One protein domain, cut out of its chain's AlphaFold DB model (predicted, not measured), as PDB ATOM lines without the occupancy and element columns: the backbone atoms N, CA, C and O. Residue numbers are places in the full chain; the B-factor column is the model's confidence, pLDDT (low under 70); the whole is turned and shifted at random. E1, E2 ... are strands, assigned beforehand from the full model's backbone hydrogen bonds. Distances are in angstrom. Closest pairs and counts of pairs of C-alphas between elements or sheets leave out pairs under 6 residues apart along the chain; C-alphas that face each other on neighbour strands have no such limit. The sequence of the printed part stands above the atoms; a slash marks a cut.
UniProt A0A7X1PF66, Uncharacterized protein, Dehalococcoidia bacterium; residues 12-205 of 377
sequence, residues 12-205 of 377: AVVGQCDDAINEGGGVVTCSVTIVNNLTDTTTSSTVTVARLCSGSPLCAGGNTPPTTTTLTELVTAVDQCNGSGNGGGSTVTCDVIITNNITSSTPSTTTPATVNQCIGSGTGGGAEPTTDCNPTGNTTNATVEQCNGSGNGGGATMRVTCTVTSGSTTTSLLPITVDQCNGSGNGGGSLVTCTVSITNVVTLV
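What this domain is: This is residues 12 to 205 of the 377 residues of an uncharacterized protein of Dehalococcoidia bacterium (UniProt A0A7X1PF66). What shape do these coordinates draw? They draw a long slab, a sandwich in which a sheet of seven strands, in the order E4 E3 E2 E6 E14 E11 E9, is partly covered on one face by a shorter sheet of five, E1 E5 E13 E10 E8, with the strands of the two nearly in line. Five turns of the chain, E1 to E2, E5 to E6, E13 to E14, E10 to E11 and E8 to E9, stand side by side across both sheets, while E3 and E4 extend the larger sheet beyond E2, and E12, paired with E7, packs on E14. What is it made of? The printed part has 194 residues, with no named helix and fourteen named strands, E1 to E14 along the chain, and its class is all strand. The larger sheet is mixed, the smaller one all parallel, and E7 and E12 are antiparallel. The whole is compact, with a radius of gyration of the C-alphas of 17.2 A, and elongated, spanning 55 by 34 by 19 A.

Where its parts are: Where are the strands of the larger sheet? E4 is residues 64 to 71, E3 43 to 54, E2 27 to 39, E6 91 to 104, E14 191 to 204, E11 160 to 164 and E9 131 to 134. From first to last C-alpha E14 measures 43.2 A, E6 41.9 A, E2 39.5 A and E3 36.6 A. E14 ends with C-alpha 204 at (9.129, 100.401, 56.937). Where are the others? E1 is residues 12 to 16, E5 74 to 80, E13 177 to 180, E10 144 to 146 and E8 115 to 117, and the small pair is E7, 110 to 112, and E12, 169 to 171. E1 begins with C-alpha 12 at (12.933, 103.194, 32.400), and E5 measures 17.5 A.

How they stand to each other: How do the strands of the larger, twisted sheet run? E6 is parallel to E14 at 5 degrees, with N 98 and O 197 2.8 A apart, and to E2 at 4 degrees, with N 34 and O 97 2.8 A apart. E11 is parallel to E14, with N 163 and O 194 2.9 A apart, and to the edge strand E9, with N 134 and O 162 2.9 A apart. E2, E3 and E4 make a meander, each strand the antiparallel neighbour of the one before, through the hairpins E2 and E3, with N 33 and O 48 2.8 A apart, and E3 and E4, with N 69 and O 47 2.8 A apart. How is the smaller sheet joined? E5 is parallel to the edge strand E1, with N 14 and O 77 3.0 A apart, and to E13, with N 78 and O 177 2.9 A apart. E10 is parallel to E13, with N 145 and O 178 2.8 A apart, and to the edge strand E8, with N 116 and O 144 2.8 A apart. How do the sheets stand? They form a sandwich, two sheets face to face, 8.5 A centre to centre where they face each other, with best planes 1 degree apart. The closest C-alphas of E2 and E5 are those of Asn 36 and Leu 74, 6.0 A apart. Where are E7 and E12? They are antiparallel, with N 111 and O 170 2.9 A apart, and E7 runs on into E8 across a break of 2 residues, at 31 degrees. The closest C-alphas of E12 and E14 are those of Thr 169 and Ile 198, 5.8 A apart.

The domain as a whole: How large is it? The two C-alphas farthest apart are those of Gly 126 and Val 205, 55.1 A. Is the printed part unbroken, and which links are long? It has no cut, and the links E8 to E9 and E10 to E11 are long, with 13 residues each. Where is confidence low? The mean pLDDT of the printed part of this model is 94.1, and residues 57 to 58 and 60 to 61 are under 70.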
ATOM      1  N   ALA A  12      13.159 103.981  33.599       91.44
ATOM      2  CA  ALA A  12      12.933 103.194  32.400       91.44
ATOM      3  C   ALA A  12      11.462 103.274  31.966       91.44
ATOM      4  O   ALA A  12      10.542 103.221  32.790       91.44
ATOM      5  N   VAL A  13      11.253 103.344  30.651       94.19
ATOM      6  CA  VAL A  13       9.935 103.252  30.008       94.19
ATOM      7  C   VAL A  13       9.836 101.908  29.297       94.19
ATOM      8  O   VAL A  13      10.738 101.534  28.544       94.19
ATOM      9  N   VAL A  14       8.748 101.173  29.529       95.12
ATOM     10  CA  VAL A  14       8.477  99.896  28.853       95.12
ATOM     11  C   VAL A  14       7.372 100.105  27.825       95.12
ATOM     12  O   VAL A  14       6.209 100.232  28.191       95.12
ATOM     13  N   GLY A  15       7.762 100.123  26.550       92.06
ATOM     14  CA  GLY A  15       6.870 100.220  25.392       92.06
ATOM     15  C   GLY A  15       6.580  98.851  24.778       92.06
ATOM     16  O   GLY A  15       7.501  98.027  24.674       92.06
ATOM     17  N   GLN A  16       5.347  98.572  24.351       91.06
ATOM     18  CA  GLN A  16       5.057  97.328  23.639       91.06
ATOM     19  C   GLN A  16       3.837  97.368  22.740       91.06
ATOM     20  O   GLN A  16       2.747  97.739  23.144       91.06
ATOM     21  N   CYS A  17       4.006  96.797  21.549       92.81
ATOM     22  CA  CYS A  17       2.916  96.556  20.610       92.81
ATOM     23  C   CYS A  17       2.180  97.804  20.142       92.81
ATOM     24  O   CYS A  17       1.117  97.655  19.559       92.81
ATOM     25  N   ASP A  18       2.745  98.988  20.328       93.75
ATOM     26  CA  ASP A  18       2.174 100.210  19.783       93.75
ATOM     27  C   ASP A  18       2.148 100.145  18.253       93.75
ATOM     28  O   ASP A  18       3.022  99.548  17.607       93.75
ATOM     29  N   ASP A  19       1.067 100.678  17.694       93.44
ATOM     30  CA  ASP A  19       0.714 100.648  16.279       93.44
ATOM     31  C   ASP A  19       0.705  99.237  15.660       93.44
ATOM     32  O   ASP A  19       0.874  99.058  14.445       93.44
ATOM     33  N   ALA A  20       0.497  98.194  16.471       88.94
ATOM     34  CA  ALA A  20       0.503  96.825  15.982       88.94
ATOM     35  C   ALA A  20      -0.768  96.504  15.182       88.94
ATOM     36  O   ALA A  20      -1.893  96.677  15.643       88.94
ATOM     37  N   ILE A  21      -0.563  95.932  13.992       84.69
ATOM     38  CA  ILE A  21      -1.593  95.385  13.100       84.69
ATOM     39  C   ILE A  21      -2.770  96.339  12.837       84.69
ATOM     40  O   ILE A  21      -3.853  96.204  13.397       84.69
ATOM     41  N   ASN A  22      -2.608  97.229  11.865       87.56
ATOM     42  CA  ASN A  22      -3.693  98.102  11.405       87.56
ATOM     43  C   ASN A  22      -4.426  97.568  10.159       87.56
ATOM     44  O   ASN A  22      -5.188  98.284   9.516       87.56
ATOM     45  N   GLU A  23      -4.231  96.283   9.862       89.69
ATOM     46  CA  GLU A  23      -4.945  95.534   8.824       89.69
ATOM     47  C   GLU A  23      -6.156  94.803   9.416       89.69
ATOM     48  O   GLU A  23      -6.225  94.567  10.624       89.69
ATOM     49  N   GLY A  24      -7.130  94.453   8.573       89.69
ATOM     50  CA  GLY A  24      -8.341  93.766   9.026       89.69
ATOM     51  C   GLY A  24      -8.088  92.336   9.516       89.69
ATOM     52  O   GLY A  24      -7.265  91.616   8.953       89.69
ATOM     53  N   GLY A  25      -8.839  91.910  10.536       90.75
ATOM     54  CA  GLY A  25      -8.793  90.557  11.103       90.75
ATOM     55  C   GLY A  25      -7.537  90.251  11.925       90.75
ATOM     56  O   GLY A  25      -7.218  89.080  12.137       90.75
ATOM     57  N   GLY A  26      -6.805  91.279  12.355       92.44
ATOM     58  CA  GLY A  26      -5.606  91.134  13.170       92.44
ATOM     59  C   GLY A  26      -5.904  90.741  14.614       92.44
ATOM     60  O   GLY A  26      -6.936  91.109  15.164       92.44
ATOM     61  N   VAL A  27      -4.975  90.044  15.265       94.38
ATOM     62  CA  VAL A  27      -5.007  89.804  16.714       94.38
ATOM     63  C   VAL A  27      -3.692  90.275  17.314       94.38
ATOM     64  O   VAL A  27      -2.637  89.762  16.942       94.38
ATOM     65  N   VAL A  28      -3.769  91.224  18.240       95.00
ATOM     66  CA  VAL A  28      -2.662  91.737  19.050       95.00
ATOM     67  C   VAL A  28      -2.921  91.321  20.491       95.00
ATOM     68  O   VAL A  28      -3.950  91.681  21.057       95.00
ATOM     69  N   THR A  29      -2.005  90.567  21.089       96.19
ATOM     70  CA  THR A  29      -2.051  90.254  22.519       96.19
ATOM     71  C   THR A  29      -0.692  90.496  23.145       96.19
ATOM     72  O   THR A  29       0.288  89.869  22.739       96.19
ATOM     73  N   CYS A  30      -0.621  91.404  24.112       96.00
ATOM     74  CA  CYS A  30       0.635  91.801  24.738       96.00
ATOM     75  C   CYS A  30       0.482  91.810  26.252       96.00
ATOM     76  O   CYS A  30      -0.536  92.238  26.780       96.00
ATOM     77  N   SER A  31       1.469  91.267  26.952       97.06
ATOM     78  CA  SER A  31       1.445  91.216  28.408       97.06
ATOM     79  C   SER A  31       2.774  91.679  28.965       97.06
ATOM     80  O   SER A  31       3.824  91.159  28.573       97.06
ATOM     81  N   VAL A  32       2.718  92.586  29.929       97.56
ATOM     82  CA  VAL A  32       3.883  93.082  30.650       97.56
ATOM     83  C   VAL A  32       3.699  92.852  32.135       97.56
ATOM     84  O   VAL A  32       2.714  93.258  32.742       97.56
ATOM     85  N   THR A  33       4.680  92.189  32.731       98.31
ATOM     86  CA  THR A  33       4.794  92.016  34.177       98.31
ATOM     87  C   THR A  33       6.061  92.700  34.656       98.31
ATOM     88  O   THR A  33       7.157  92.344  34.227       98.31
ATOM     89  N   ILE A  34       5.917  93.670  35.548       98.50
ATOM     90  CA  ILE A  34       7.015  94.447  36.121       98.50
ATOM     91  C   ILE A  34       7.074  94.180  37.620       98.50
ATOM     92  O   ILE A  34       6.064  94.265  38.319       98.50
ATOM     93  N   VAL A  35       8.274  93.895  38.115       98.50
ATOM     94  CA  VAL A  35       8.581  93.870  39.546       98.50
ATOM     95  C   VAL A  35       9.666  94.898  39.815       98.50
ATOM     96  O   VAL A  35      10.825  94.663  39.479       98.50
ATOM     97  N   ASN A  36       9.289  96.022  40.412       97.94
ATOM     98  CA  ASN A  36      10.210  97.052  40.872       97.94
ATOM     99  C   ASN A  36      10.614  96.752  42.321       97.94
ATOM    100  O   ASN A  36       9.762  96.445  43.154       97.94
ATOM    101  N   ASN A  37      11.897  96.882  42.639       97.50
ATOM    102  CA  ASN A  37      12.411  96.829  44.003       97.50
ATOM    103  C   ASN A  37      13.137  98.142  44.290       97.50
ATOM    104  O   ASN A  37      14.157  98.442  43.665       97.50
ATOM    105  N   LEU A  38      12.603  98.906  45.234       96.06
ATOM    106  CA  LEU A  38      13.161 100.158  45.720       96.06
ATOM    107  C   LEU A  38      13.543  99.972  47.189       96.06
ATOM    108  O   LEU A  38      12.695  99.648  48.020       96.06
ATOM    109  N   THR A  39      14.812 100.189  47.506       95.25
ATOM    110  CA  THR A  39      15.299 100.353  48.875       95.25
ATOM    111  C   THR A  39      15.937 101.730  49.032       95.25
ATOM    112  O   THR A  39      16.272 102.366  48.034       95.25
ATOM    113  N   ASP A  40      16.186 102.171  50.266       90.75
ATOM    114  CA  ASP A  40      16.910 103.429  50.532       90.75
ATOM    115  C   ASP A  40      18.299 103.510  49.862       90.75
ATOM    116  O   ASP A  40      18.860 104.591  49.714       90.75
ATOM    117  N   THR A  41      18.875 102.368  49.474       90.88
ATOM    118  CA  THR A  41      20.245 102.267  48.949       90.88
ATOM    119  C   THR A  41      20.337 101.669  47.551       90.88
ATOM    120  O   THR A  41      21.396 101.750  46.930       90.88
ATOM    121  N   THR A  42      19.277 101.029  47.053       92.06
ATOM    122  CA  THR A  42      19.310 100.293  45.786       92.06
ATOM    123  C   THR A  42      17.988 100.370  45.044       92.06
ATOM    124  O   THR A  42      16.910 100.370  45.637       92.06
ATOM    125  N   THR A  43      18.076 100.357  43.722       95.19
ATOM    126  CA  THR A  43      16.935 100.251  42.819       95.19
ATOM    127  C   THR A  43      17.173  99.124  41.826       95.19
ATOM    128  O   THR A  43      18.296  98.866  41.394       95.19
ATOM    129  N   SER A  44      16.120  98.383  41.492       95.62
ATOM    130  CA  SER A  44      16.168  97.376  40.431       95.62
ATOM    131  C   SER A  44      14.774  97.061  39.918       95.62
ATOM    132  O   SER A  44      13.794  97.201  40.648       95.62
ATOM    133  N   SER A  45      14.693  96.565  38.687       97.19
ATOM    134  CA  SER A  45      13.436  96.097  38.104       97.19
ATOM    135  C   SER A  45      13.616  94.780  37.374       97.19
ATOM    136  O   SER A  45      14.660  94.516  36.782       97.19
ATOM    137  N   THR A  46      12.578  93.955  37.370       97.44
ATOM    138  CA  THR A  46      12.465  92.788  36.490       97.44
ATOM    139  C   THR A  46      11.256  92.978  35.593       97.44
ATOM    140  O   THR A  46      10.134  93.070  36.085       97.44
ATOM    141  N   VAL A  47      11.481  93.033  34.283       97.44
ATOM    142  CA  VAL A  47      10.444  93.228  33.269       97.44
ATOM    143  C   VAL A  47      10.295  91.935  32.486       97.44
ATOM    144  O   VAL A  47      11.235  91.486  31.839       97.44
ATOM    145  N   THR A  48       9.117  91.326  32.545       96.94
ATOM    146  CA  THR A  48       8.746  90.177  31.718       96.94
ATOM    147  C   THR A  48       7.732  90.620  30.687       96.94
ATOM    148  O   THR A  48       6.711  91.209  31.028       96.94
ATOM    149  N   VAL A  49       8.023  90.335  29.427       95.38
ATOM    150  CA  VAL A  49       7.240  90.791  28.284       95.38
ATOM    151  C   VAL A  49       6.858  89.601  27.427       95.38
ATOM    152  O   VAL A  49       7.690  88.725  27.196       95.38
ATOM    153  N   ALA A  50       5.618  89.542  26.957       93.44
ATOM    154  CA  ALA A  50       5.179  88.537  25.997       93.44
ATOM    155  C   ALA A  50       4.304  89.190  24.934       93.44
ATOM    156  O   ALA A  50       3.460  90.032  25.240       93.44
ATOM    157  N   ARG A  51       4.499  88.774  23.682       92.88
ATOM    158  CA  ARG A  51       3.791  89.325  22.530       92.88
ATOM    159  C   ARG A  51       3.308  88.207  21.626       92.88
ATOM    160  O   ARG A  51       4.068  87.335  21.208       92.88
ATOM    161  N   LEU A  52       2.042  88.298  21.267       91.25
ATOM    162  CA  LEU A  52       1.360  87.463  20.298       91.25
ATOM    163  C   LEU A  52       0.731  88.386  19.250       91.25
ATOM    164  O   LEU A  52       0.061  89.363  19.573       91.25
ATOM    165  N   CYS A  53       0.980  88.090  17.981       87.81
ATOM    166  CA  CYS A  53       0.536  88.890  16.849       87.81
ATOM    167  C   CYS A  53       0.140  87.932  15.726       87.81
ATOM    168  O   CYS A  53       0.949  87.105  15.303       87.81
ATOM    169  N   SER A  54      -1.093  88.011  15.224       87.06
ATOM    170  CA  SER A  54      -1.541  87.165  14.109       87.06
ATOM    171  C   SER A  54      -2.545  87.868  13.195       87.06
ATOM    172  O   SER A  54      -3.043  88.939  13.515       87.06
ATOM    173  N   GLY A  55      -2.820  87.290  12.022       75.31
ATOM    174  CA  GLY A  55      -3.815  87.822  11.080       75.31
ATOM    175  C   GLY A  55      -3.314  88.925  10.139       75.31
ATOM    176  O   GLY A  55      -4.037  89.294   9.223       75.31
ATOM    177  N   SER A  56      -2.068  89.398  10.282       73.31
ATOM    178  CA  SER A  56      -1.463  90.368   9.358       73.31
ATOM    179  C   SER A  56      -0.027  90.004   8.968       73.31
ATOM    180  O   SER A  56       0.757  89.598   9.831       73.31
ATOM    181  N   PRO A  57       0.368  90.199   7.692       68.00
ATOM    182  CA  PRO A  57       1.760  90.064   7.261       68.00
ATOM    183  C   PRO A  57       2.690  91.098   7.916       68.00
ATOM    184  O   PRO A  57       3.903  90.905   7.913       68.00
ATOM    185  N   LEU A  58       2.140  92.166   8.511       62.00
ATOM    186  CA  LEU A  58       2.894  93.169   9.269       62.00
ATOM    187  C   LEU A  58       3.255  92.713  10.693       62.00
ATOM    188  O   LEU A  58       3.985  93.420  11.385       62.00
ATOM    189  N   CYS A  59       2.840  91.514  11.127       72.25
ATOM    190  CA  CYS A  59       3.372  90.850  12.326       72.25
ATOM    191  C   CYS A  59       4.819  90.363  12.121       72.25
ATOM    192  O   CYS A  59       5.144  89.210  12.399       72.25
ATOM    193  N   ALA A  60       5.709  91.227  11.633       62.88
ATOM    194  CA  ALA A  60       7.083  90.877  11.282       62.88
ATOM    195  C   ALA A  60       7.933  90.438  12.495       62.88
ATOM    196  O   ALA A  60       8.953  89.782  12.315       62.88
ATOM    197  N   GLY A  61       7.494  90.736  13.725       66.56
ATOM    198  CA  GLY A  61       8.108  90.237  14.966       66.56
ATOM    199  C   GLY A  61       7.616  88.856  15.418       66.56
ATOM    200  O   GLY A  61       8.192  88.277  16.335       66.56
ATOM    201  N   GLY A  62       6.571  88.321  14.778       73.25
ATOM    202  CA  GLY A  62       5.951  87.053  15.145       73.25
ATOM    203  C   GLY A  62       5.442  87.006  16.587       73.25
ATOM    204  O   GLY A  62       5.299  88.018  17.273       73.25
ATOM    205  N   ASN A  63       5.153  85.786  17.031       83.94
ATOM    206  CA  ASN A  63       4.861  85.498  18.426       83.94
ATOM    207  C   ASN A  63       6.193  85.343  19.154       83.94
ATOM    208  O   ASN A  63       6.945  84.411  18.858       83.94
ATOM    209  N   THR A  64       6.486  86.236  20.089       85.56
ATOM    210  CA  THR A  64       7.678  86.115  20.923       85.56
ATOM    211  C   THR A  64       7.296  85.375  22.202       85.56
ATOM    212  O   THR A  64       6.373  85.806  22.902       85.56
ATOM    213  N   PRO A  65       7.988  84.272  22.543       90.00
ATOM    214  CA  PRO A  65       7.883  83.690  23.873       90.00
ATOM    215  C   PRO A  65       8.125  84.758  24.949       90.00
ATOM    216  O   PRO A  65       8.824  85.735  24.667       90.00
ATOM    217  N   PRO A  66       7.602  84.577  26.171       94.31
ATOM    218  CA  PRO A  66       7.891  85.489  27.264       94.31
ATOM    219  C   PRO A  66       9.403  85.668  27.458       94.31
ATOM    220  O   PRO A  66      10.131  84.682  27.604       94.31
ATOM    221  N   THR A  67       9.875  86.912  27.459       95.38
ATOM    222  CA  THR A  67      11.274  87.268  27.730       95.38
ATOM    223  C   THR A  67      11.359  88.108  28.990       95.38
ATOM    224  O   THR A  67      10.561  89.025  29.169       95.38
ATOM    225  N   THR A  68      12.343  87.820  29.838       97.56
ATOM    226  CA  THR A  68      12.565  88.533  31.097       97.56
ATOM    227  C   THR A  68      13.894  89.275  31.055       97.56
ATOM    228  O   THR A  68      14.933  88.671  30.784       97.56
ATOM    229  N   THR A  69      13.858  90.566  31.372       96.75
ATOM    230  CA  THR A  69      15.021  91.454  31.440       96.75
ATOM    231  C   THR A  69      15.107  92.062  32.831       96.75
ATOM    232  O   THR A  69      14.115  92.545  33.373       96.75
ATOM    233  N   THR A  70      16.301  92.053  33.413       96.75
ATOM    234  CA  THR A  70      16.589  92.729  34.681       96.75
ATOM    235  C   THR A  70      17.265  94.067  34.414       96.75
ATOM    236  O   THR A  70      18.209  94.125  33.626       96.75
ATOM    237  N   LEU A  71      16.811  95.117  35.090       96.06
ATOM    238  CA  LEU A  71      17.326  96.479  34.995       96.06
ATOM    239  C   LEU A  71      17.856  96.919  36.362       96.06
ATOM    240  O   LEU A  71      17.313  96.540  37.401       96.06
ATOM    241  N   THR A  72      18.892  97.752  36.361       95.06
ATOM    242  CA  THR A  72      19.410  98.434  37.564       95.06
ATOM    243  C   THR A  72      18.664  99.734  37.869       95.06
ATOM    244  O   THR A  72      19.056 100.482  38.751       95.06
ATOM    245  N   GLU A  73      17.612 100.023  37.111       94.19
ATOM    246  CA  GLU A  73      16.808 101.242  37.169       94.19
ATOM    247  C   GLU A  73      15.345 100.870  37.425       94.19
ATOM    248  O   GLU A  73      14.940  99.732  37.157       94.19
ATOM    249  N   LEU A  74      14.552 101.808  37.950       96.56
ATOM    250  CA  LEU A  74      13.120 101.593  38.179       96.56
ATOM    251  C   LEU A  74      12.334 101.805  36.888       96.56
ATOM    252  O   LEU A  74      12.615 102.732  36.130       96.56
ATOM    253  N   VAL A  75      11.313 100.980  36.656       97.38
ATOM    254  CA  VAL A  75      10.334 101.249  35.601       97.38
ATOM    255  C   VAL A  75       9.245 102.153  36.160       97.38
ATOM    256  O   VAL A  75       8.525 101.759  37.081       97.38
ATOM    257  N   THR A  76       9.113 103.348  35.588       96.81
ATOM    258  CA  THR A  76       8.144 104.363  36.036       96.81
ATOM    259  C   THR A  76       7.065 104.661  35.003       96.81
ATOM    260  O   THR A  76       6.118 105.375  35.310       96.81
ATOM    261  N   ALA A  77       7.183 104.140  33.782       97.56
ATOM    262  CA  ALA A  77       6.162 104.314  32.761       97.56
ATOM    263  C   ALA A  77       6.005 103.052  31.915       97.56
ATOM    264  O   ALA A  77       6.984 102.381  31.567       97.56
ATOM    265  N   VAL A  78       4.759 102.752  31.572       98.12
ATOM    266  CA  VAL A  78       4.385 101.688  30.646       98.12
ATOM    267  C   VAL A  78       3.542 102.300  29.540       98.12
ATOM    268  O   VAL A  78       2.555 102.961  29.841       98.12
ATOM    269  N   ASP A  79       3.940 102.064  28.296       97.69
ATOM    270  CA  ASP A  79       3.223 102.464  27.085       97.69
ATOM    271  C   ASP A  79       2.893 101.187  26.304       97.69
ATOM    272  O   ASP A  79       3.786 100.366  26.067       97.69
ATOM    273  N   GLN A  80       1.619 100.911  26.031       96.06
ATOM    274  CA  GLN A  80       1.256  99.619  25.456       96.06
ATOM    275  C   GLN A  80       0.046  99.622  24.545       96.06
ATOM    276  O   GLN A  80      -1.050 100.035  24.906       96.06
ATOM    277  N   CYS A  81       0.212  98.981  23.393       97.25
ATOM    278  CA  CYS A  81      -0.832  98.747  22.413       97.25
ATOM    279  C   CYS A  81      -1.544 100.012  21.944       97.25
ATOM    280  O   CYS A  81      -2.653  99.920  21.422       97.25
ATOM    281  N   ASN A  82      -0.939 101.180  22.097       97.94
ATOM    282  CA  ASN A  82      -1.522 102.422  21.632       97.94
ATOM    283  C   ASN A  82      -1.621 102.405  20.101       97.94
ATOM    284  O   ASN A  82      -0.762 101.858  19.418       97.94
ATOM    285  N   GLY A  83      -2.734 102.895  19.549       97.00
ATOM    286  CA  GLY A  83      -2.968 102.916  18.098       97.00
ATOM    287  C   GLY A  83      -3.064 101.541  17.418       97.00
ATOM    288  O   GLY A  83      -2.911 101.449  16.198       97.00
ATOM    289  N   SER A  84      -3.314 100.462  18.163       95.62
ATOM    290  CA  SER A  84      -3.257  99.094  17.628       95.62
ATOM    291  C   SER A  84      -4.590  98.585  17.091       95.62
ATOM    292  O   SER A  84      -5.666  99.011  17.512       95.62
ATOM    293  N   GLY A  85      -4.552  97.604  16.185       94.31
ATOM    294  CA  GLY A  85      -5.748  96.873  15.763       94.31
ATOM    295  C   GLY A  85      -6.764  97.712  14.986       94.31
ATOM    296  O   GLY A  85      -7.953  97.401  15.025       94.31
ATOM    297  N   ASN A  86      -6.360  98.784  14.298       95.50
ATOM    298  CA  ASN A  86      -7.314  99.705  13.661       95.50
ATOM    299  C   ASN A  86      -7.944  99.186  12.357       95.50
ATOM    300  O   ASN A  86      -8.859  99.814  11.824       95.50
ATOM    301  N   GLY A  87      -7.521  98.024  11.861       93.56
ATOM    302  CA  GLY A  87      -8.237  97.335  10.791       93.56
ATOM    303  C   GLY A  87      -9.556  96.724  11.273       93.56
ATOM    304  O   GLY A  87      -9.744  96.477  12.462       93.56
ATOM    305  N   GLY A  88     -10.501  96.502  10.356       93.44
ATOM    306  CA  GLY A  88     -11.815  95.939  10.693       93.44
ATOM    307  C   GLY A  88     -11.742  94.493  11.193       93.44
ATOM    308  O   GLY A  88     -11.025  93.676  10.622       93.44
ATOM    309  N   GLY A  89     -12.515  94.165  12.230       93.00
ATOM    310  CA  GLY A  89     -12.585  92.828  12.825       93.00
ATOM    311  C   GLY A  89     -11.343  92.430  13.621       93.00
ATOM    312  O   GLY A  89     -11.115  91.240  13.828       93.00
ATOM    313  N   SER A  90     -10.520  93.395  14.022       95.12
ATOM    314  CA  SER A  90      -9.295  93.138  14.775       95.12
ATOM    315  C   SER A  90      -9.562  92.994  16.274       95.12
ATOM    316  O   SER A  90     -10.544  93.510  16.798       95.12
ATOM    317  N   THR A  91      -8.688  92.289  16.984       95.88
ATOM    318  CA  THR A  91      -8.748  92.106  18.441       95.88
ATOM    319  C   THR A  91      -7.458  92.608  19.073       95.88
ATOM    320  O   THR A  91      -6.377  92.190  18.666       95.88
ATOM    321  N   VAL A  92      -7.571  93.484  20.065       97.38
ATOM    322  CA  VAL A  92      -6.457  94.002  20.866       97.38
ATOM    323  C   VAL A  92      -6.666  93.563  22.310       97.38
ATOM    324  O   VAL A  92      -7.729  93.804  22.878       97.38
ATOM    325  N   THR A  93      -5.677  92.901  22.903       97.88
ATOM    326  CA  THR A  93      -5.718  92.427  24.291       97.88
ATOM    327  C   THR A  93      -4.416  92.756  25.000       97.88
ATOM    328  O   THR A  93      -3.383  92.197  24.636       97.88
ATOM    329  N   CYS A  94      -4.430  93.658  25.980       98.38
ATOM    330  CA  CYS A  94      -3.195  94.116  26.618       98.38
ATOM    331  C   CYS A  94      -3.295  94.093  28.140       98.38
ATOM    332  O   CYS A  94      -4.226  94.645  28.721       98.38
ATOM    333  N   ASP A  95      -2.345  93.418  28.781       98.31
ATOM    334  CA  ASP A  95      -2.365  93.158  30.218       98.31
ATOM    335  C   ASP A  95      -1.090  93.683  30.880       98.31
ATOM    336  O   ASP A  95       0.022  93.244  30.576       98.31
ATOM    337  N   VAL A  96      -1.254  94.590  31.840       98.56
ATOM    338  CA  VAL A  96      -0.160  95.164  32.627       98.56
ATOM    339  C   VAL A  96      -0.309  94.770  34.087       98.56
ATOM    340  O   VAL A  96      -1.311  95.061  34.740       98.56
ATOM    341  N   ILE A  97       0.729  94.136  34.624       98.56
ATOM    342  CA  ILE A  97       0.830  93.776  36.037       98.56
ATOM    343  C   ILE A  97       2.102  94.398  36.595       98.56
ATOM    344  O   ILE A  97       3.203  94.073  36.161       98.56
ATOM    345  N   ILE A  98       1.960  95.273  37.581       98.69
ATOM    346  CA  ILE A  98       3.070  95.966  38.229       98.69
ATOM    347  C   ILE A  98       3.053  95.639  39.719       98.69
ATOM    348  O   ILE A  98       2.033  95.780  40.394       98.69
ATOM    349  N   THR A  99       4.198  95.210  40.237       98.62
ATOM    350  CA  THR A  99       4.437  95.006  41.666       98.62
ATOM    351  C   THR A  99       5.623  95.853  42.100       98.62
ATOM    352  O   THR A  99       6.728  95.678  41.596       98.62
ATOM    353  N   ASN A 100       5.405  96.747  43.056       98.12
ATOM    354  CA  ASN A 100       6.435  97.590  43.640       98.12
ATOM    355  C   ASN A 100       6.730  97.106  45.056       98.12
ATOM    356  O   ASN A 100       5.877  97.208  45.937       98.12
ATOM    357  N   ASN A 101       7.938  96.606  45.277       97.81
ATOM    358  CA  ASN A 101       8.453  96.267  46.596       97.81
ATOM    359  C   ASN A 101       9.287  97.444  47.095       97.81
ATOM    360  O   ASN A 101      10.368  97.706  46.571       97.81
ATOM    361  N   ILE A 102       8.779  98.163  48.090       96.94
ATOM    362  CA  ILE A 102       9.393  99.383  48.609       96.94
ATOM    363  C   ILE A 102       9.823  99.128  50.046       96.94
ATOM    364  O   ILE A 102       8.997  98.805  50.894       96.94
ATOM    365  N   THR A 103      11.113  99.271  50.323       96.56
ATOM    366  CA  THR A 103      11.692  99.149  51.665       96.56
ATOM    367  C   THR A 103      12.368 100.463  52.022       96.56
ATOM    368  O   THR A 103      13.417 100.777  51.473       96.56
ATOM    369  N   SER A 104      11.759 101.246  52.909       94.25
ATOM    370  CA  SER A 104      12.189 102.622  53.176       94.25
ATOM    371  C   SER A 104      12.201 102.923  54.669       94.25
ATOM    372  O   SER A 104      11.303 102.498  55.398       94.25
ATOM    373  N   SER A 105      13.199 103.674  55.127       92.31
ATOM    374  CA  SER A 105      13.237 104.270  56.472       92.31
ATOM    375  C   SER A 105      12.261 105.440  56.617       92.31
ATOM    376  O   SER A 105      11.840 105.785  57.720       92.31
ATOM    377  N   THR A 106      11.844 106.030  55.495       90.31
ATOM    378  CA  THR A 106      10.844 107.097  55.464       90.31
ATOM    379  C   THR A 106       9.435 106.506  55.347       90.31
ATOM    380  O   THR A 106       9.181 105.736  54.410       90.31
ATOM    381  N   PRO A 107       8.493 106.868  56.241       90.12
ATOM    382  CA  PRO A 107       7.098 106.469  56.116       90.12
ATOM    383  C   PRO A 107       6.498 106.981  54.812       90.12
ATOM    384  O   PRO A 107       6.567 108.164  54.489       90.12
ATOM    385  N   SER A 108       5.871 106.069  54.076       91.50
ATOM    386  CA  SER A 108       5.108 106.377  52.876       91.50
ATOM    387  C   SER A 108       3.753 105.704  52.954       91.50
ATOM    388  O   SER A 108       3.619 104.578  53.439       91.50
ATOM    389  N   THR A 109       2.735 106.418  52.493       93.81
ATOM    390  CA  THR A 109       1.380 105.903  52.378       93.81
ATOM    391  C   THR A 109       1.094 105.570  50.923       93.81
ATOM    392  O   THR A 109       1.550 106.239  49.997       93.81
ATOM    393  N   THR A 110       0.326 104.508  50.719       97.00
ATOM    394  CA  THR A 110      -0.230 104.190  49.408       97.00
ATOM    395  C   THR A 110      -1.581 104.871  49.265       97.00
ATOM    396  O   THR A 110      -2.415 104.784  50.169       97.00
ATOM    397  N   THR A 111      -1.833 105.491  48.122       97.81
ATOM    398  CA  THR A 111      -3.156 106.008  47.754       97.81
ATOM    399  C   THR A 111      -3.745 105.163  46.624       97.81
ATOM    400  O   THR A 111      -2.998 104.494  45.911       97.81
ATOM    401  N   PRO A 112      -5.076 105.120  46.446       98.12
ATOM    402  CA  PRO A 112      -5.671 104.489  45.270       98.12
ATOM    403  C   PRO A 112      -5.136 105.112  43.974       98.12
ATOM    404  O   PRO A 112      -4.983 106.332  43.897       98.12
ATOM    405  N   ALA A 113      -4.869 104.289  42.961       97.88
ATOM    406  CA  ALA A 113      -4.475 104.780  41.643       97.88
ATOM    407  C   ALA A 113      -5.612 105.602  41.011       97.88
ATOM    408  O   ALA A 113      -6.781 105.208  41.072       97.88
ATOM    409  N   THR A 114      -5.282 106.739  40.395       98.19
ATOM    410  CA  THR A 114      -6.253 107.531  39.626       98.19
ATOM    411  C   THR A 114      -6.409 106.952  38.222       98.19
ATOM    412  O   THR A 114      -5.473 106.360  37.681       98.19
ATOM    413  N   VAL A 115      -7.600 107.101  37.635       98.56
ATOM    414  CA  VAL A 115      -7.956 106.460  36.360       98.56
ATOM    415  C   VAL A 115      -8.568 107.474  35.392       98.56
ATOM    416  O   VAL A 115      -9.449 108.255  35.763       98.56
ATOM    417  N   ASN A 116      -8.123 107.414  34.141       98.25
ATOM    418  CA  ASN A 116      -8.636 108.156  32.999       98.25
ATOM    419  C   ASN A 116      -8.897 107.187  31.842       98.25
ATOM    420  O   ASN A 116      -7.978 106.855  31.092       98.25
ATOM    421  N   GLN A 117     -10.123 106.681  31.715       98.25
ATOM    422  CA  GLN A 117     -10.388 105.622  30.750       98.25
ATOM    423  C   GLN A 117     -11.707 105.731  30.006       98.25
ATOM    424  O   GLN A 117     -12.725 106.190  30.531       98.25
ATOM    425  N   CYS A 118     -11.677 105.216  28.778       97.69
ATOM    426  CA  CYS A 118     -12.814 105.120  27.869       97.69
ATOM    427  C   CYS A 118     -13.444 106.458  27.456       97.69
ATOM    428  O   CYS A 118     -14.586 106.494  26.985       97.69
ATOM    429  N   ILE A 119     -12.711 107.568  27.564       97.56
ATOM    430  CA  ILE A 119     -13.163 108.861  27.051       97.56
ATOM    431  C   ILE A 119     -13.299 108.765  25.530       97.56
ATOM    432  O   ILE A 119     -12.374 108.343  24.841       97.56
ATOM    433  N   GLY A 120     -14.467 109.123  24.989       96.25
ATOM    434  CA  GLY A 120     -14.708 109.116  23.540       96.25
ATOM    435  C   GLY A 120     -14.620 107.732  22.882       96.25
ATOM    436  O   GLY A 120     -14.281 107.635  21.704       96.25
ATOM    437  N   SER A 121     -14.878 106.664  23.639       97.12
ATOM    438  CA  SER A 121     -14.776 105.279  23.160       97.12
ATOM    439  C   SER A 121     -16.134 104.687  22.804       97.12
ATOM    440  O   SER A 121     -17.159 105.108  23.336       97.12
ATOM    441  N   GLY A 122     -16.158 103.702  21.904       95.00
ATOM    442  CA  GLY A 122     -17.387 102.995  21.534       95.00
ATOM    443  C   GLY A 122     -18.388 103.816  20.705       95.00
ATOM    444  O   GLY A 122     -19.539 103.412  20.559       95.00
ATOM    445  N   THR A 123     -17.977 104.922  20.081       94.94
ATOM    446  CA  THR A 123     -18.906 105.873  19.430       94.94
ATOM    447  C   THR A 123     -19.423 105.444  18.047       94.94
ATOM    448  O   THR A 123     -20.387 106.017  17.543       94.94
ATOM    449  N   GLY A 124     -18.841 104.406  17.436       88.12
ATOM    450  CA  GLY A 124     -19.104 103.965  16.055       88.12
ATOM    451  C   GLY A 124     -20.478 103.364  15.732       88.12
ATOM    452  O   GLY A 124     -20.641 102.754  14.676       88.12
ATOM    453  N   GLY A 125     -21.465 103.474  16.620       81.81
ATOM    454  CA  GLY A 125     -22.765 102.805  16.489       81.81
ATOM    455  C   GLY A 125     -22.707 101.288  16.731       81.81
ATOM    456  O   GLY A 125     -21.656 100.714  17.015       81.81
ATOM    457  N   GLY A 126     -23.856 100.614  16.651       86.31
ATOM    458  CA  GLY A 126     -24.008  99.192  16.991       86.31
ATOM    459  C   GLY A 126     -25.036  98.969  18.099       86.31
ATOM    460  O   GLY A 126     -25.744  99.895  18.487       86.31
ATOM    461  N   ALA A 127     -25.153  97.729  18.570       87.50
ATOM    462  CA  ALA A 127     -26.003  97.423  19.714       87.50
ATOM    463  C   ALA A 127     -25.268  97.769  21.020       87.50
ATOM    464  O   ALA A 127     -24.113  97.389  21.206       87.50
ATOM    465  N   GLU A 128     -25.950  98.496  21.902       89.19
ATOM    466  CA  GLU A 128     -25.463  98.833  23.241       89.19
ATOM    467  C   GLU A 128     -25.565  97.628  24.204       89.19
ATOM    468  O   GLU A 128     -26.461  96.792  24.026       89.19
ATOM    469  N   PRO A 129     -24.707  97.539  25.242       89.25
ATOM    470  CA  PRO A 129     -23.618  98.463  25.569       89.25
ATOM    471  C   PRO A 129     -22.401  98.273  24.654       89.25
ATOM    472  O   PRO A 129     -22.038  97.151  24.294       89.25
ATOM    473  N   THR A 130     -21.756  99.374  24.280       90.00
ATOM    474  CA  THR A 130     -20.554  99.357  23.428       90.00
ATOM    475  C   THR A 130     -19.242  99.434  24.209       90.00
ATOM    476  O   THR A 130     -18.208  99.030  23.670       90.00
ATOM    477  N   THR A 131     -19.284  99.862  25.473       95.69
ATOM    478  CA  THR A 131     -18.131  99.998  26.375       95.69
ATOM    479  C   THR A 131     -18.413  99.385  27.752       95.69
ATOM    480  O   THR A 131     -19.544  99.416  28.238       95.69
ATOM    481  N   ASP A 132     -17.379  98.824  28.375       97.00
ATOM    482  CA  ASP A 132     -17.390  98.306  29.745       97.00
ATOM    483  C   ASP A 132     -16.088  98.702  30.449       97.00
ATOM    484  O   ASP A 132     -15.017  98.165  30.169       97.00
ATOM    485  N   CYS A 133     -16.168  99.710  31.316       97.75
ATOM    486  CA  CYS A 133     -14.990 100.336  31.900       97.75
ATOM    487  C   CYS A 133     -15.122 100.373  33.414       97.75
ATOM    488  O   CYS A 133     -16.023 101.022  33.950       97.75
ATOM    489  N   ASN A 134     -14.202  99.696  34.098       97.44
ATOM    490  CA  ASN A 134     -14.240  99.530  35.542       97.44
ATOM    491  C   ASN A 134     -12.870  99.829  36.178       97.44
ATOM    492  O   ASN A 134     -11.915  99.105  35.899       97.44
ATOM    493  N   PRO A 135     -12.745 100.861  37.029       97.38
ATOM    494  CA  PRO A 135     -13.755 101.870  37.356       97.38
ATOM    495  C   PRO A 135     -13.937 102.883  36.213       97.38
ATOM    496  O   PRO A 135     -13.021 103.122  35.433       97.38
ATOM    497  N   THR A 136     -15.090 103.540  36.105       94.31
ATOM    498  CA  THR A 136     -15.200 104.717  35.225       94.31
ATOM    499  C   THR A 136     -14.448 105.894  35.856       94.31
ATOM    500  O   THR A 136     -14.693 106.222  37.016       94.31
ATOM    501  N   GLY A 137     -13.549 106.537  35.109       93.00
ATOM    502  CA  GLY A 137     -12.772 107.683  35.588       93.00
ATOM    503  C   GLY A 137     -12.296 108.570  34.440       93.00
ATOM    504  O   GLY A 137     -12.070 108.083  33.336       93.00
ATOM    505  N   ASN A 138     -12.180 109.873  34.697       95.50
ATOM    506  CA  ASN A 138     -11.760 110.905  33.740       95.50
ATOM    507  C   ASN A 138     -10.799 111.919  34.389       95.50
ATOM    508  O   ASN A 138     -10.863 113.121  34.126       95.50
ATOM    509  N   THR A 139      -9.957 111.446  35.308       97.00
ATOM    510  CA  THR A 139      -9.021 112.303  36.038       97.00
ATOM    511  C   THR A 139      -7.878 112.746  35.125       97.00
ATOM    512  O   THR A 139      -7.186 111.911  34.564       97.00
ATOM    513  N   THR A 140      -7.631 114.048  34.993       95.12
ATOM    514  CA  THR A 140      -6.459 114.559  34.259       95.12
ATOM    515  C   THR A 140      -5.155 114.127  34.937       95.12
ATOM    516  O   THR A 140      -5.062 114.213  36.163       95.12
ATOM    517  N   ASN A 141      -4.141 113.732  34.157       93.44
ATOM    518  CA  ASN A 141      -2.854 113.218  34.653       93.44
ATOM    519  C   ASN A 141      -3.041 111.992  35.560       93.44
ATOM    520  O   ASN A 141      -2.512 111.932  36.677       93.44
ATOM    521  N   ALA A 142      -3.875 111.050  35.123       96.94
ATOM    522  CA  ALA A 142      -4.148 109.860  35.910       96.94
ATOM    523  C   ALA A 142      -2.929 108.925  35.967       96.94
ATOM    524  O   ALA A 142      -2.097 108.895  35.067       96.94
ATOM    525  N   THR A 143      -2.850 108.114  37.027       97.88
ATOM    526  CA  THR A 143      -1.884 107.006  37.129       97.88
ATOM    527  C   THR A 143      -2.088 106.006  35.991       97.88
ATOM    528  O   THR A 143      -1.122 105.487  35.445       97.88
ATOM    529  N   VAL A 144      -3.348 105.738  35.639       98.50
ATOM    530  CA  VAL A 144      -3.717 104.857  34.531       98.50
ATOM    531  C   VAL A 144      -4.551 105.635  33.522       98.50
ATOM    532  O   VAL A 144      -5.665 106.058  33.835       98.50
ATOM    533  N   GLU A 145      -4.035 105.775  32.309       98.50
ATOM    534  CA  GLU A 145      -4.750 106.291  31.149       98.50
ATOM    535  C   GLU A 145      -4.949 105.153  30.153       98.50
ATOM    536  O   GLU A 145      -3.979 104.599  29.643       98.50
ATOM    537  N   GLN A 146      -6.192 104.749  29.886       98.12
ATOM    538  CA  GLN A 146      -6.392 103.634  28.963       98.12
ATOM    539  C   GLN A 146      -7.659 103.681  28.134       98.12
ATOM    540  O   GLN A 146      -8.719 104.152  28.551       98.12
ATOM    541  N   CYS A 147      -7.547 103.100  26.945       98.50
ATOM    542  CA  CYS A 147      -8.633 102.910  25.999       98.50
ATOM    543  C   CYS A 147      -9.336 104.182  25.528       98.50
ATOM    544  O   CYS A 147     -10.365 104.070  24.873       98.50
ATOM    545  N   ASN A 148      -8.823 105.377  25.800       98.31
ATOM    546  CA  ASN A 148      -9.407 106.624  25.323       98.31
ATOM    547  C   ASN A 148      -9.423 106.641  23.786       98.31
ATOM    548  O   ASN A 148      -8.450 106.271  23.136       98.31
ATOM    549  N   GLY A 149     -10.549 107.029  23.187       97.88
ATOM    550  CA  GLY A 149     -10.732 107.060  21.734       97.88
ATOM    551  C   GLY A 149     -10.737 105.692  21.041       97.88
ATOM    552  O   GLY A 149     -10.403 105.629  19.857       97.88
ATOM    553  N   SER A 150     -11.094 104.608  21.738       97.88
ATOM    554  CA  SER A 150     -11.014 103.239  21.197       97.88
ATOM    555  C   SER A 150     -12.354 102.673  20.724       97.88
ATOM    556  O   SER A 150     -13.426 103.098  21.161       97.88
ATOM    557  N   GLY A 151     -12.318 101.666  19.847       96.00
ATOM    558  CA  GLY A 151     -13.509 100.906  19.442       96.00
ATOM    559  C   GLY A 151     -14.546 101.713  18.646       96.00
ATOM    560  O   GLY A 151     -15.752 101.447  18.744       96.00
ATOM    561  N   ASN A 152     -14.119 102.724  17.882       96.50
ATOM    562  CA  ASN A 152     -15.014 103.667  17.200       96.50
ATOM    563  C   ASN A 152     -15.502 103.222  15.807       96.50
ATOM    564  O   ASN A 152     -16.254 103.955  15.172       96.50
ATOM    565  N   GLY A 153     -15.152 102.022  15.333       93.12
ATOM    566  CA  GLY A 153     -15.568 101.532  14.009       93.12
ATOM    567  C   GLY A 153     -16.983 100.941  13.924       93.12
ATOM    568  O   GLY A 153     -17.472 100.672  12.826       93.12
ATOM    569  N   GLY A 154     -17.648 100.721  15.062       87.25
ATOM    570  CA  GLY A 154     -19.000 100.155  15.138       87.25
ATOM    571  C   GLY A 154     -19.069  98.635  14.955       87.25
ATOM    572  O   GLY A 154     -18.055  97.948  14.977       87.25
ATOM    573  N   GLY A 155     -20.275  98.085  14.782       85.19
ATOM    574  CA  GLY A 155     -20.481  96.713  14.275       85.19
ATOM    575  C   GLY A 155     -20.414  95.555  15.282       85.19
ATOM    576  O   GLY A 155     -20.719  94.428  14.904       85.19
ATOM    577  N   ALA A 156     -20.090  95.810  16.551       81.69
ATOM    578  CA  ALA A 156     -20.104  94.806  17.619       81.69
ATOM    579  C   ALA A 156     -20.634  95.389  18.944       81.69
ATOM    580  O   ALA A 156     -20.557  96.599  19.166       81.69
ATOM    581  N   THR A 157     -21.194  94.527  19.796       88.19
ATOM    582  CA  THR A 157     -21.505  94.797  21.214       88.19
ATOM    583  C   THR A 157     -20.234  94.666  22.052       88.19
ATOM    584  O   THR A 157     -19.405  93.825  21.716       88.19
ATOM    585  N   MET A 158     -20.098  95.424  23.146       89.31
ATOM    586  CA  MET A 158     -18.955  95.363  24.079       89.31
ATOM    587  C   MET A 158     -17.588  95.398  23.379       89.31
ATOM    588  O   MET A 158     -16.797  94.464  23.460       89.31
ATOM    589  N   ARG A 159     -17.321  96.479  22.644       93.06
ATOM    590  CA  ARG A 159     -16.096  96.608  21.840       93.06
ATOM    591  C   ARG A 159     -14.893  97.047  22.644       93.06
ATOM    592  O   ARG A 159     -13.775  96.803  22.219       93.06
ATOM    593  N   VAL A 160     -15.120  97.738  23.751       97.69
ATOM    594  CA  VAL A 160     -14.056  98.268  24.597       97.69
ATOM    595  C   VAL A 160     -14.311  97.785  26.009       97.69
ATOM    596  O   VAL A 160     -15.321  98.157  26.603       97.69
ATOM    597  N   THR A 161     -13.409  96.964  26.528       98.00
ATOM    598  CA  THR A 161     -13.439  96.478  27.906       98.00
ATOM    599  C   THR A 161     -12.147  96.867  28.597       98.00
ATOM    600  O   THR A 161     -11.089  96.346  28.257       98.00
ATOM    601  N   CYS A 162     -12.210  97.787  29.555       98.50
ATOM    602  CA  CYS A 162     -11.008  98.335  30.183       98.50
ATOM    603  C   CYS A 162     -11.128  98.281  31.696       98.50
ATOM    604  O   CYS A 162     -12.040  98.854  32.294       98.50
ATOM    605  N   THR A 163     -10.219  97.538  32.314       98.44
ATOM    606  CA  THR A 163     -10.289  97.218  33.737       98.44
ATOM    607  C   THR A 163      -9.023  97.663  34.444       98.44
ATOM    608  O   THR A 163      -7.916  97.308  34.045       98.44
ATOM    609  N   VAL A 164      -9.184  98.407  35.531       98.50
ATOM    610  CA  VAL A 164      -8.138  98.594  36.537       98.50
ATOM    611  C   VAL A 164      -8.534  97.764  37.746       98.50
ATOM    612  O   VAL A 164      -9.616  97.931  38.309       98.50
ATOM    613  N   THR A 165      -7.667  96.835  38.130       98.38
ATOM    614  CA  THR A 165      -7.930  95.889  39.215       98.38
ATOM    615  C   THR A 165      -8.215  96.651  40.507       98.38
ATOM    616  O   THR A 165      -7.451  97.540  40.898       98.38
ATOM    617  N   SER A 166      -9.309  96.301  41.190       96.00
ATOM    618  CA  SER A 166      -9.670  96.899  42.478       96.00
ATOM    619  C   SER A 166      -8.542  96.706  43.492       96.00
ATOM    620  O   SER A 166      -8.071  95.585  43.674       96.00
ATOM    621  N   GLY A 167      -8.136  97.779  44.167       95.31
ATOM    622  CA  GLY A 167      -6.975  97.759  45.062       95.31
ATOM    623  C   GLY A 167      -5.666  98.172  44.389       95.31
ATOM    624  O   GLY A 167      -4.637  98.182  45.059       95.31
ATOM    625  N   SER A 168      -5.696  98.563  43.109       98.19
ATOM    626  CA  SER A 168      -4.544  99.217  42.489       98.19
ATOM    627  C   SER A 168      -4.194 100.507  43.235       98.19
ATOM    628  O   SER A 168      -5.064 101.340  43.505       98.19
ATOM    629  N   THR A 169      -2.921 100.664  43.584       98.19
ATOM    630  CA  THR A 169      -2.420 101.777  44.405       98.19
ATOM    631  C   THR A 169      -1.264 102.505  43.727       98.19
ATOM    632  O   THR A 169      -0.647 101.992  42.798       98.19
ATOM    633  N   THR A 170      -0.945 103.697  44.219       97.00
ATOM    634  CA  THR A 170       0.252 104.470  43.886       97.00
ATOM    635  C   THR A 170       0.923 104.977  45.165       97.00
ATOM    636  O   THR A 170       0.331 104.953  46.248       97.00
ATOM    637  N   THR A 171       2.175 105.404  45.058       96.06
ATOM    638  CA  THR A 171       2.992 105.942  46.153       96.06
ATOM    639  C   THR A 171       3.855 107.083  45.634       96.06
ATOM    640  O   THR A 171       4.307 107.065  44.491       96.06
ATOM    641  N   SER A 172       4.117 108.076  46.484       94.50
ATOM    642  CA  SER A 172       5.029 109.177  46.161       94.50
ATOM    643  C   SER A 172       6.492 108.743  46.044       94.50
ATOM    644  O   SER A 172       7.273 109.460  45.426       94.50
ATOM    645  N   LEU A 173       6.869 107.591  46.615       93.75
ATOM    646  CA  LEU A 173       8.239 107.071  46.528       93.75
ATOM    647  C   LEU A 173       8.554 106.481  45.149       93.75
ATOM    648  O   LEU A 173       9.702 106.507  44.718       93.75
ATOM    649  N   LEU A 174       7.540 105.945  44.468       95.12
ATOM    650  CA  LEU A 174       7.669 105.376  43.132       95.12
ATOM    651  C   LEU A 174       6.409 105.678  42.310       95.12
ATOM    652  O   LEU A 174       5.522 104.826  42.201       95.12
ATOM    653  N   PRO A 175       6.305 106.896  41.749       95.25
ATOM    654  CA  PRO A 175       5.230 107.237  40.833       95.25
ATOM    655  C   PRO A 175       5.352 106.395  39.562       95.25
ATOM    656  O   PRO A 175       6.423 106.329  38.959       95.25
ATOM    657  N   ILE A 176       4.253 105.761  39.156       96.75
ATOM    658  CA  ILE A 176       4.185 104.995  37.912       96.75
ATOM    659  C   ILE A 176       3.016 105.492  37.082       96.75
ATOM    660  O   ILE A 176       1.934 105.719  37.624       96.75
ATOM    661  N   THR A 177       3.227 105.628  35.780       97.94
ATOM    662  CA  THR A 177       2.164 105.876  34.810       97.94
ATOM    663  C   THR A 177       1.981 104.673  33.893       97.94
ATOM    664  O   THR A 177       2.940 104.004  33.505       97.94
ATOM    665  N   VAL A 178       0.731 104.373  33.561       98.50
ATOM    666  CA  VAL A 178       0.370 103.361  32.566       98.50
ATOM    667  C   VAL A 178      -0.496 104.036  31.521       98.50
ATOM    668  O   VAL A 178      -1.575 104.520  31.851       98.50
ATOM    669  N   ASP A 179      -0.016 104.055  30.287       98.44
ATOM    670  CA  ASP A 179      -0.725 104.509  29.098       98.44
ATOM    671  C   ASP A 179      -0.939 103.286  28.198       98.44
ATOM    672  O   ASP A 179       0.032 102.682  27.743       98.44
ATOM    673  N   GLN A 180      -2.184 102.838  28.005       97.88
ATOM    674  CA  GLN A 180      -2.409 101.683  27.138       97.88
ATOM    675  C   GLN A 180      -3.710 101.681  26.348       97.88
ATOM    676  O   GLN A 180      -4.772 102.119  26.793       97.88
ATOM    677  N   CYS A 181      -3.644 101.073  25.168       98.50
ATOM    678  CA  CYS A 181      -4.753 100.864  24.251       98.50
ATOM    679  C   CYS A 181      -5.482 102.134  23.815       98.50
ATOM    680  O   CYS A 181      -6.582 102.043  23.279       98.50
ATOM    681  N   ASN A 182      -4.914 103.316  24.011       98.50
ATOM    682  CA  ASN A 182      -5.483 104.565  23.536       98.50
ATOM    683  C   ASN A 182      -5.516 104.571  22.000       98.50
ATOM    684  O   ASN A 182      -4.576 104.151  21.325       98.50
ATOM    685  N   GLY A 183      -6.645 104.987  21.426       98.12
ATOM    686  CA  GLY A 183      -6.855 105.034  19.979       98.12
ATOM    687  C   GLY A 183      -6.860 103.670  19.278       98.12
ATOM    688  O   GLY A 183      -6.545 103.608  18.088       98.12
ATOM    689  N   SER A 184      -7.199 102.587  19.982       97.81
ATOM    690  CA  SER A 184      -7.103 101.220  19.448       97.81
ATOM    691  C   SER A 184      -8.428 100.669  18.929       97.81
ATOM    692  O   SER A 184      -9.514 101.086  19.336       97.81
ATOM    693  N   GLY A 185      -8.359  99.680  18.036       96.25
ATOM    694  CA  GLY A 185      -9.530  98.929  17.583       96.25
ATOM    695  C   GLY A 185     -10.575  99.780  16.860       96.25
ATOM    696  O   GLY A 185     -11.769  99.527  16.993       96.25
ATOM    697  N   ASN A 186     -10.176 100.816  16.119       97.06
ATOM    698  CA  ASN A 186     -11.121 101.727  15.461       97.06
ATOM    699  C   ASN A 186     -11.703 101.201  14.138       97.06
ATOM    700  O   ASN A 186     -12.541 101.863  13.527       97.06
ATOM    701  N   GLY A 187     -11.318  99.998  13.718       95.12
ATOM    702  CA  GLY A 187     -11.954  99.293  12.612       95.12
ATOM    703  C   GLY A 187     -13.349  98.767  12.970       95.12
ATOM    704  O   GLY A 187     -13.673  98.507  14.129       95.12
ATOM    705  N   GLY A 188     -14.212  98.611  11.963       94.25
ATOM    706  CA  GLY A 188     -15.548  98.044  12.168       94.25
ATOM    707  C   GLY A 188     -15.484  96.597  12.657       94.25
ATOM    708  O   GLY A 188     -14.783  95.781  12.067       94.25
ATOM    709  N   GLY A 189     -16.217  96.276  13.722       93.06
ATOM    710  CA  GLY A 189     -16.246  94.952  14.349       93.06
ATOM    711  C   GLY A 189     -15.035  94.630  15.226       93.06
ATOM    712  O   GLY A 189     -14.905  93.484  15.646       93.06
ATOM    713  N   SER A 190     -14.151  95.597  15.483       95.50
ATOM    714  CA  SER A 190     -12.961  95.375  16.302       95.50
ATOM    715  C   SER A 190     -13.269  95.378  17.804       95.50
ATOM    716  O   SER A 190     -14.232  96.006  18.256       95.50
ATOM    717  N   LEU A 191     -12.436  94.664  18.563       96.56
ATOM    718  CA  LEU A 191     -12.524  94.488  20.013       96.56
ATOM    719  C   LEU A 191     -11.222  94.940  20.685       96.56
ATOM    720  O   LEU A 191     -10.132  94.669  20.185       96.56
ATOM    721  N   VAL A 192     -11.345  95.595  21.832       97.94
ATOM    722  CA  VAL A 192     -10.253  96.098  22.666       97.94
ATOM    723  C   VAL A 192     -10.503  95.637  24.096       97.94
ATOM    724  O   VAL A 192     -11.573  95.878  24.653       97.94
ATOM    725  N   THR A 193      -9.532  94.957  24.693       98.25
ATOM    726  CA  THR A 193      -9.583  94.493  26.081       98.25
ATOM    727  C   THR A 193      -8.279  94.824  26.777       98.25
ATOM    728  O   THR A 193      -7.244  94.295  26.388       98.25
ATOM    729  N   CYS A 194      -8.307  95.697  27.781       98.62
ATOM    730  CA  CYS A 194      -7.080  96.139  28.441       98.62
ATOM    731  C   CYS A 194      -7.215  96.092  29.960       98.62
ATOM    732  O   CYS A 194      -8.195  96.584  30.525       98.62
ATOM    733  N   THR A 195      -6.239  95.470  30.617       98.62
ATOM    734  CA  THR A 195      -6.244  95.239  32.064       98.62
ATOM    735  C   THR A 195      -4.997  95.834  32.694       98.62
ATOM    736  O   THR A 195      -3.894  95.653  32.181       98.62
ATOM    737  N   VAL A 196      -5.152  96.503  33.837       98.69
ATOM    738  CA  VAL A 196      -4.035  96.989  34.660       98.69
ATOM    739  C   VAL A 196      -4.191  96.513  36.100       98.69
ATOM    740  O   VAL A 196      -5.293  96.502  36.656       98.69
ATOM    741  N   SER A 197      -3.082  96.148  36.733       98.62
ATOM    742  CA  SER A 197      -2.983  95.914  38.174       98.62
ATOM    743  C   SER A 197      -1.694  96.524  38.713       98.62
ATOM    744  O   SER A 197      -0.617  96.211  38.209       98.62
ATOM    745  N   ILE A 198      -1.792  97.382  39.735       98.62
ATOM    746  CA  ILE A 198      -0.628  98.018  40.378       98.62
ATOM    747  C   ILE A 198      -0.651  97.726  41.875       98.62
ATOM    748  O   ILE A 198      -1.487  98.245  42.609       98.62
ATOM    749  N   THR A 199       0.293  96.922  42.352       98.50
ATOM    750  CA  THR A 199       0.410  96.578  43.775       98.50
ATOM    751  C   THR A 199       1.643  97.237  44.375       98.50
ATOM    752  O   THR A 199       2.746  97.029  43.880       98.50
ATOM    753  N   ASN A 200       1.477  97.989  45.467       97.88
ATOM    754  CA  ASN A 200       2.591  98.533  46.245       97.88
ATOM    755  C   ASN A 200       2.680  97.820  47.592       97.88
ATOM    756  O   ASN A 200       1.741  97.850  48.385       97.88
ATOM    757  N   VAL A 201       3.829  97.209  47.857       97.62
ATOM    758  CA  VAL A 201       4.176  96.602  49.139       97.62
ATOM    759  C   VAL A 201       5.201  97.509  49.803       97.62
ATOM    760  O   VAL A 201       6.366  97.517  49.415       97.62
ATOM    761  N   VAL A 202       4.763  98.296  50.787       96.56
ATOM    762  CA  VAL A 202       5.631  99.222  51.526       96.56
ATOM    763  C   VAL A 202       6.022  98.594  52.860       96.56
ATOM    764  O   VAL A 202       5.167  98.295  53.689       96.56
ATOM    765  N   THR A 203       7.323  98.410  53.063       97.06
ATOM    766  CA  THR A 203       7.928  97.929  54.306       97.06
ATOM    767  C   THR A 203       8.729  99.060  54.930       97.06
ATOM    768  O   THR A 203       9.643  99.600  54.308       97.06
ATOM    769  N   LEU A 204       8.385  99.415  56.167       95.69
ATOM    770  CA  LEU A 204       9.129 100.401  56.937       95.69
ATOM    771  C   LEU A 204      10.340  99.753  57.596       95.69
ATOM    772  O   LEU A 204      10.197  98.769  58.323       95.69
ATOM    773  N   VAL A 205      11.515 100.325  57.361       94.06
ATOM    774  CA  VAL A 205      12.721  99.990  58.118       94.06
ATOM    775  C   VAL A 205      12.749 100.915  59.333       94.06
ATOM    776  O   VAL A 205      12.742 102.132  59.142       94.06
TER     777      VAL A 205